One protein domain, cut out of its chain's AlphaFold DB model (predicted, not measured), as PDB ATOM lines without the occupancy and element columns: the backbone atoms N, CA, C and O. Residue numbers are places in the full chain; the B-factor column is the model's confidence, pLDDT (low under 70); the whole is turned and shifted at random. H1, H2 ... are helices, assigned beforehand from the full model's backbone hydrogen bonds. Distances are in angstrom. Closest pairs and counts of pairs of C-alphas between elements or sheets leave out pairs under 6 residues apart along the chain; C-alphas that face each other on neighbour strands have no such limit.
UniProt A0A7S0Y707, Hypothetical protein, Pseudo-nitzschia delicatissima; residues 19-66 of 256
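This is residues 19 to 66 of the 256 residues of the protein "Hypothetical protein" of Pseudo-nitzschia delicatissima (UniProt A0A7S0Y707). This is a dumbbell-like, extended shape: the lone helix H1 makes one end, a small corner of two helices, H2 and H3, makes the other, and a long link joins them, of which residues 37 to 44 stand free. The printed part has 48 residues with three named helices, in the order H1, H2, H3, and no named strand; its class is all helix. The radius of gyration of the C-alphas is 17.0 A, and the C-alphas span 48 by 19 by 13 A, a rod.

Look first at H1, residues 19 to 31, which touches no helix. It is apart from H2, residues 47 to 56, and from H3, residues 58 to 64. At the other end H2 and H3 touch; their closest C-alphas, those of Ile 53 and Thr 61, are 5.8 A apart. Their lines are about perpendicular, at 75 degrees. In H1, H2 and H3 every O i to N i+4 pair is within hydrogen-bond range.

Find C-alpha 19 at (129.677, 90.970, 106.274); from there H1 runs 18.5 A to C-alpha 31. H2 begins at C-alpha 47, at (118.503, 80.241, 62.170), and is 14.2 A long. H3, 10.0 A long, ends at C-alpha 64, at (109.598, 90.929, 68.230).

The C-alphas farthest apart, those of Lys 19 and Ile 55, are 48.3 A apart. The printed part has no cut. The link from H1 to H2, 15 residues, is long; that from H2 to H3 is tight. Look at the B-factor column for the model's low confidence, under 70, at residues 19 to 20, 36 and 38 to 44.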
ATOM      1  N   LYS A  19     130.160  89.852 107.106       57.38
ATOM      2  CA  LYS A  19     129.677  90.970 106.274       57.38
ATOM      3  C   LYS A  19     129.206  90.527 104.882       57.38
ATOM      4  O   LYS A  19     128.222  91.054 104.384       57.38
ATOM      5  N   SER A  20     129.879  89.551 104.277       65.81
ATOM      6  CA  SER A  20     129.518  88.987 102.973       65.81
ATOM      7  C   SER A  20     128.220  88.187 103.046       65.81
ATOM      8  O   SER A  20     127.407  88.281 102.141       65.81
ATOM      9  N   ILE A  21     127.976  87.475 104.152       70.81
ATOM     10  CA  ILE A  21     126.768  86.651 104.332       70.81
ATOM     11  C   ILE A  21     125.508  87.526 104.375       70.81
ATOM     12  O   ILE A  21     124.510  87.206 103.737       70.81
ATOM     13  N   VAL A  22     125.563  88.664 105.074       79.31
ATOM     14  CA  VAL A  22     124.430  89.606 105.143       79.31
ATOM     15  C   VAL A  22     124.147  90.232 103.776       79.31
ATOM     16  O   VAL A  22     122.988  90.387 103.393       79.31
ATOM     17  N   VAL A  23     125.199  90.572 103.026       80.12
ATOM     18  CA  VAL A  23     125.065  91.104 101.662       80.12
ATOM     19  C   VAL A  23     124.479  90.046 100.727       80.12
ATOM     20  O   VAL A  23     123.563  90.356  99.969       80.12
ATOM     21  N   ASP A  24     124.926  88.797 100.832       78.88
ATOM     22  CA  ASP A  24     124.430  87.691 100.012       78.88
ATOM     23  C   ASP A  24     122.973  87.333 100.339       78.88
ATOM     24  O   ASP A  24     122.186  87.075  99.426       78.88
ATOM     25  N   GLU A  25     122.563  87.370 101.612       85.25
ATOM     26  CA  GLU A  25     121.160  87.174 102.000       85.25
ATOM     27  C   GLU A  25     120.257  88.318 101.534       85.25
ATOM     28  O   GLU A  25     119.154  88.071 101.039       85.25
ATOM     29  N   ALA A  26     120.710  89.568 101.668       84.62
ATOM     30  CA  ALA A  26     119.976  90.726 101.168       84.62
ATOM     31  C   ALA A  26     119.830  90.663  99.639       84.62
ATOM     32  O   ALA A  26     118.741  90.885  99.107       84.62
ATOM     33  N   PHE A  27     120.898  90.277  98.937       84.56
ATOM     34  CA  PHE A  27     120.891  90.079  97.493       84.56
ATOM     35  C   PHE A  27     119.932  88.954  97.080       84.56
ATOM     36  O   PHE A  27     119.109  89.136  96.182       84.56
ATOM     37  N   LYS A  28     119.958  87.820  97.786       85.44
ATOM     38  CA  LYS A  28     119.064  86.685  97.527       85.44
ATOM     39  C   LYS A  28     117.598  87.017  97.799       85.44
ATOM     40  O   LYS A  28     116.739  86.581  97.040       85.44
ATOM     41  N   ARG A  29     117.294  87.811  98.831       87.31
ATOM     42  CA  ARG A  29     115.931  88.315  99.092       87.31
ATOM     43  C   ARG A  29     115.424  89.233  97.983       87.31
ATOM     44  O   ARG A  29     114.234  89.207  97.690       87.31
ATOM     45  N   LEU A  30     116.307  90.032  97.386       92.06
ATOM     46  CA  LEU A  30     115.935  90.995  96.354       92.06
ATOM     47  C   LEU A  30     115.776  90.348  94.971       92.06
ATOM     48  O   LEU A  30     114.829  90.660  94.257       92.06
ATOM     49  N   PHE A  31     116.693  89.454  94.597       85.31
ATOM     50  CA  PHE A  31     116.757  88.895  93.244       85.31
ATOM     51  C   PHE A  31     116.302  87.433  93.145       85.31
ATOM     52  O   PHE A  31     116.093  86.941  92.043       85.31
ATOM     53  N   GLY A  32     116.113  86.732  94.267       83.00
ATOM     54  CA  GLY A  32     115.656  85.337  94.296       83.00
ATOM     55  C   GLY A  32     116.749  84.292  94.033       83.00
ATOM     56  O   GLY A  32     116.465  83.096  94.049       83.00
ATOM     57  N   TYR A  33     118.000  84.706  93.828       80.25
ATOM     58  CA  TYR A  33     119.163  83.835  93.623       80.25
ATOM     59  C   TYR A  33     120.406  84.415  94.307       80.25
ATOM     60  O   TYR A  33     120.483  85.615  94.565       80.25
ATOM     61  N   SER A  34     121.371  83.559  94.652       81.25
ATOM     62  CA  SER A  34     122.597  83.981  95.338       81.25
ATOM     63  C   SER A  34     123.512  84.786  94.421       81.25
ATOM     64  O   SER A  34     123.527  84.592  93.197       81.25
ATOM     65  N   TRP A  35     124.311  85.663  95.027       77.56
ATOM     66  CA  TRP A  35     125.411  86.329  94.341       77.56
ATOM     67  C   TRP A  35     126.313  85.283  93.666       77.56
ATOM     68  O   TRP A  35     126.576  84.222  94.228       77.56
ATOM     69  N   GLY A  36     126.728  85.544  92.425       69.25
ATOM     70  CA  GLY A  36     127.553  84.607  91.652       69.25
ATOM     71  C   GLY A  36     126.814  83.415  91.025       69.25
ATOM     72  O   GLY A  36     127.476  82.522  90.503       69.25
ATOM     73  N   THR A  37     125.475  83.383  91.021       72.38
ATOM     74  CA  THR A  37     124.724  82.355  90.272       72.38
ATOM     75  C   THR A  37     125.012  82.480  88.772       72.38
ATOM     76  O   THR A  37     124.617  83.454  88.127       72.38
ATOM     77  N   THR A  38     125.709  81.496  88.208       60.09
ATOM     78  CA  THR A  38     125.968  81.408  86.770       60.09
ATOM     79  C   THR A  38     124.808  80.697  86.088       60.09
ATOM     80  O   THR A  38     124.558  79.518  86.329       60.09
ATOM     81  N   PHE A  39     124.096  81.411  85.225       64.19
ATOM     82  CA  PHE A  39     123.064  80.821  84.383       64.19
ATOM     83  C   PHE A  39     123.732  80.253  83.131       64.19
ATOM     84  O   PHE A  39     124.176  81.020  82.273       64.19
ATOM     85  N   ASN A  40     123.828  78.925  83.039       55.12
ATOM     86  CA  ASN A  40     124.238  78.260  81.802       55.12
ATOM     87  C   ASN A  40     123.180  78.556  80.739       55.12
ATOM     88  O   ASN A  40     122.010  78.214  80.904       55.12
ATOM     89  N   ASN A  41     123.587  79.261  79.689       57.94
ATOM     90  CA  ASN A  41     122.709  79.751  78.636       57.94
ATOM     91  C   ASN A  41     123.268  79.269  77.296       57.94
ATOM     92  O   ASN A  41     123.790  80.039  76.495       57.94
ATOM     93  N   ASP A  42     123.201  77.956  77.088       53.88
ATOM     94  CA  ASP A  42     123.775  77.290  75.913       53.88
ATOM     95  C   ASP A  42     122.840  77.312  74.689       53.88
ATOM     96  O   ASP A  42     123.110  76.675  73.666       53.88
ATOM     97  N   SER A  43     121.737  78.063  74.749       65.56
ATOM     98  CA  SER A  43     120.822  78.223  73.620       65.56
ATOM     99  C   SER A  43     121.418  79.167  72.582       65.56
ATOM    100  O   SER A  43     121.252  80.384  72.631       65.56
ATOM    101  N   LYS A  44     122.121  78.584  71.607       68.00
ATOM    102  CA  LYS A  44     122.510  79.276  70.374       68.00
ATOM    103  C   LYS A  44     121.250  79.810  69.679       68.00
ATOM    104  O   LYS A  44     120.281  79.054  69.576       68.00
ATOM    105  N   PRO A  45     121.275  81.042  69.136       70.75
ATOM    106  CA  PRO A  45     120.118  81.591  68.449       70.75
ATOM    107  C   PRO A  45     119.770  80.727  67.236       70.75
ATOM    108  O   PRO A  45     120.672  80.299  66.492       70.75
ATOM    109  N   SER A  46     118.473  80.462  67.067       79.81
ATOM    110  CA  SER A  46     117.937  79.694  65.941       79.81
ATOM    111  C   SER A  46     118.230  80.396  64.609       79.81
ATOM    112  O   SER A  46     118.525  81.590  64.568       79.81
ATOM    113  N   LEU A  47     118.174  79.673  63.488       83.69
ATOM    114  CA  LEU A  47     118.503  80.241  62.170       83.69
ATOM    115  C   LEU A  47     117.615  81.455  61.831       83.69
ATOM    116  O   LEU A  47     118.116  82.487  61.395       83.69
ATOM    117  N   LYS A  48     116.327  81.372  62.180       82.31
ATOM    118  CA  LYS A  48     115.355  82.464  62.046       82.31
ATOM    119  C   LYS A  48     115.670  83.662  62.950       82.31
ATOM    120  O   LYS A  48     115.472  84.804  62.549       82.31
ATOM    121  N   GLU A  49     116.166  83.429  64.165       82.50
ATOM    122  CA  GLU A  49     116.622  84.511  65.049       82.50
ATOM    123  C   GLU A  49     117.852  85.215  64.483       82.50
ATOM    124  O   GLU A  49     117.932  86.434  64.575       82.50
ATOM    125  N   ARG A  50     118.785  84.483  63.864       82.12
ATOM    126  CA  ARG A  50     119.978  85.070  63.234       82.12
ATOM    127  C   ARG A  50     119.624  85.961  62.051       82.12
ATOM    128  O   ARG A  50     120.107  87.086  62.002       82.12
ATOM    129  N   GLU A  51     118.738  85.501  61.170       85.88
ATOM    130  CA  GLU A  51     118.217  86.323  60.068       85.88
ATOM    131  C   GLU A  51     117.516  87.581  60.599       85.88
ATOM    132  O   GLU A  51     117.736  88.687  60.108       85.88
ATOM    133  N   MET A  52     116.716  87.454  61.664       83.75
ATOM    134  CA  MET A  52     116.086  88.625  62.272       83.75
ATOM    135  C   MET A  52     117.093  89.569  62.937       83.75
ATOM    136  O   MET A  52     116.933  90.783  62.828       83.75
ATOM    137  N   ILE A  53     118.140  89.052  63.586       84.12
ATOM    138  CA  ILE A  53     119.226  89.869  64.146       84.12
ATOM    139  C   ILE A  53     119.934  90.651  63.039       84.12
ATOM    140  O   ILE A  53     120.266  91.812  63.256       84.12
ATOM    141  N   GLU A  54     120.134  90.055  61.866       83.88
ATOM    142  CA  GLU A  54     120.762  90.712  60.718       83.88
ATOM    143  C   GLU A  54     119.898  91.855  60.164       83.88
ATOM    144  O   GLU A  54     120.405  92.942  59.896       83.88
ATOM    145  N   ILE A  55     118.580  91.652  60.069       85.31
ATOM    146  CA  ILE A  55     117.647  92.645  59.510       85.31
ATOM    147  C   ILE A  55     117.306  93.753  60.520       85.31
ATOM    148  O   ILE A  55     117.219  94.931  60.172       85.31
ATOM    149  N   PHE A  56     117.050  93.387  61.776       87.44
ATOM    150  CA  PHE A  56     116.456  94.272  62.782       87.44
ATOM    151  C   PHE A  56     117.402  94.622  63.934       87.44
ATOM    152  O   PHE A  56     117.110  95.540  64.707       87.44
ATOM    153  N   GLY A  57     118.519  93.913  64.075       80.94
ATOM    154  CA  GLY A  57     119.412  94.015  65.221       80.94
ATOM    155  C   GLY A  57     118.931  93.205  66.435       80.94
ATOM    156  O   GLY A  57     117.755  92.824  66.536       80.94
ATOM    157  N   PRO A  58     119.824  92.955  67.410       80.25
ATOM    158  CA  PRO A  58     119.551  92.044  68.520       80.25
ATOM    159  C   PRO A  58     118.458  92.555  69.470       80.25
ATOM    160  O   PRO A  58     117.597  91.797  69.912       80.25
ATOM    161  N   THR A  59     118.417  93.862  69.737       78.81
ATOM    162  CA  THR A  59     117.432  94.470  70.648       78.81
ATOM    163  C   THR A  59     116.016  94.461  70.074       78.81
ATOM    164  O   THR A  59     115.052  94.238  70.805       78.81
ATOM    165  N   ARG A  60     115.871  94.710  68.768       78.94
ATOM    166  CA  ARG A  60     114.561  94.730  68.107       78.94
ATOM    167  C   ARG A  60     114.036  93.310  67.901       78.94
ATOM    168  O   ARG A  60     112.864  93.072  68.169       78.94
ATOM    169  N   THR A  61     114.906  92.367  67.546       86.12
ATOM    170  CA  THR A  61     114.562  90.941  67.425       86.12
ATOM    171  C   THR A  61     114.102  90.343  68.753       86.12
ATOM    172  O   THR A  61     113.080  89.664  68.790       86.12
ATOM    173  N   ALA A  62     114.769  90.677  69.865       82.69
ATOM    174  CA  ALA A  62     114.338  90.265  71.203       82.69
ATOM    175  C   ALA A  62     112.917  90.746  71.543       82.69
ATOM    176  O   ALA A  62     112.121  89.987  72.089       82.69
ATOM    177  N   ARG A  63     112.568  91.983  71.162       83.19
ATOM    178  CA  ARG A  63     111.211  92.522  71.356       83.19
ATOM    179  C   ARG A  63     110.175  91.843  70.460       83.19
ATOM    180  O   ARG A  63     109.089  91.550  70.937       83.19
ATOM    181  N   ILE A  64     110.505  91.582  69.193       84.12
ATOM    182  CA  ILE A  64     109.598  90.929  68.230       84.12
ATOM    183  C   ILE A  64     109.286  89.490  68.655       84.12
ATOM    184  O   ILE A  64     108.145  89.051  68.559       84.12
ATOM    185  N   LEU A  65     110.295  88.762  69.134       83.00
ATOM    186  CA  LEU A  65     110.170  87.354  69.513       83.00
ATOM    187  C   LEU A  65     109.798  87.141  70.985       83.00
ATOM    188  O   LEU A  65     109.703  85.998  71.424       83.00
ATOM    189  N   ASN A  66     109.603  88.221  71.749       83.38
ATOM    190  CA  ASN A  66     109.400  88.182  73.198       83.38
ATOM    191  C   ASN A  66     110.470  87.338  73.930       83.38
ATOM    192  O   ASN A  66     110.194  86.650  74.911       83.38
TER     193      ASN A  66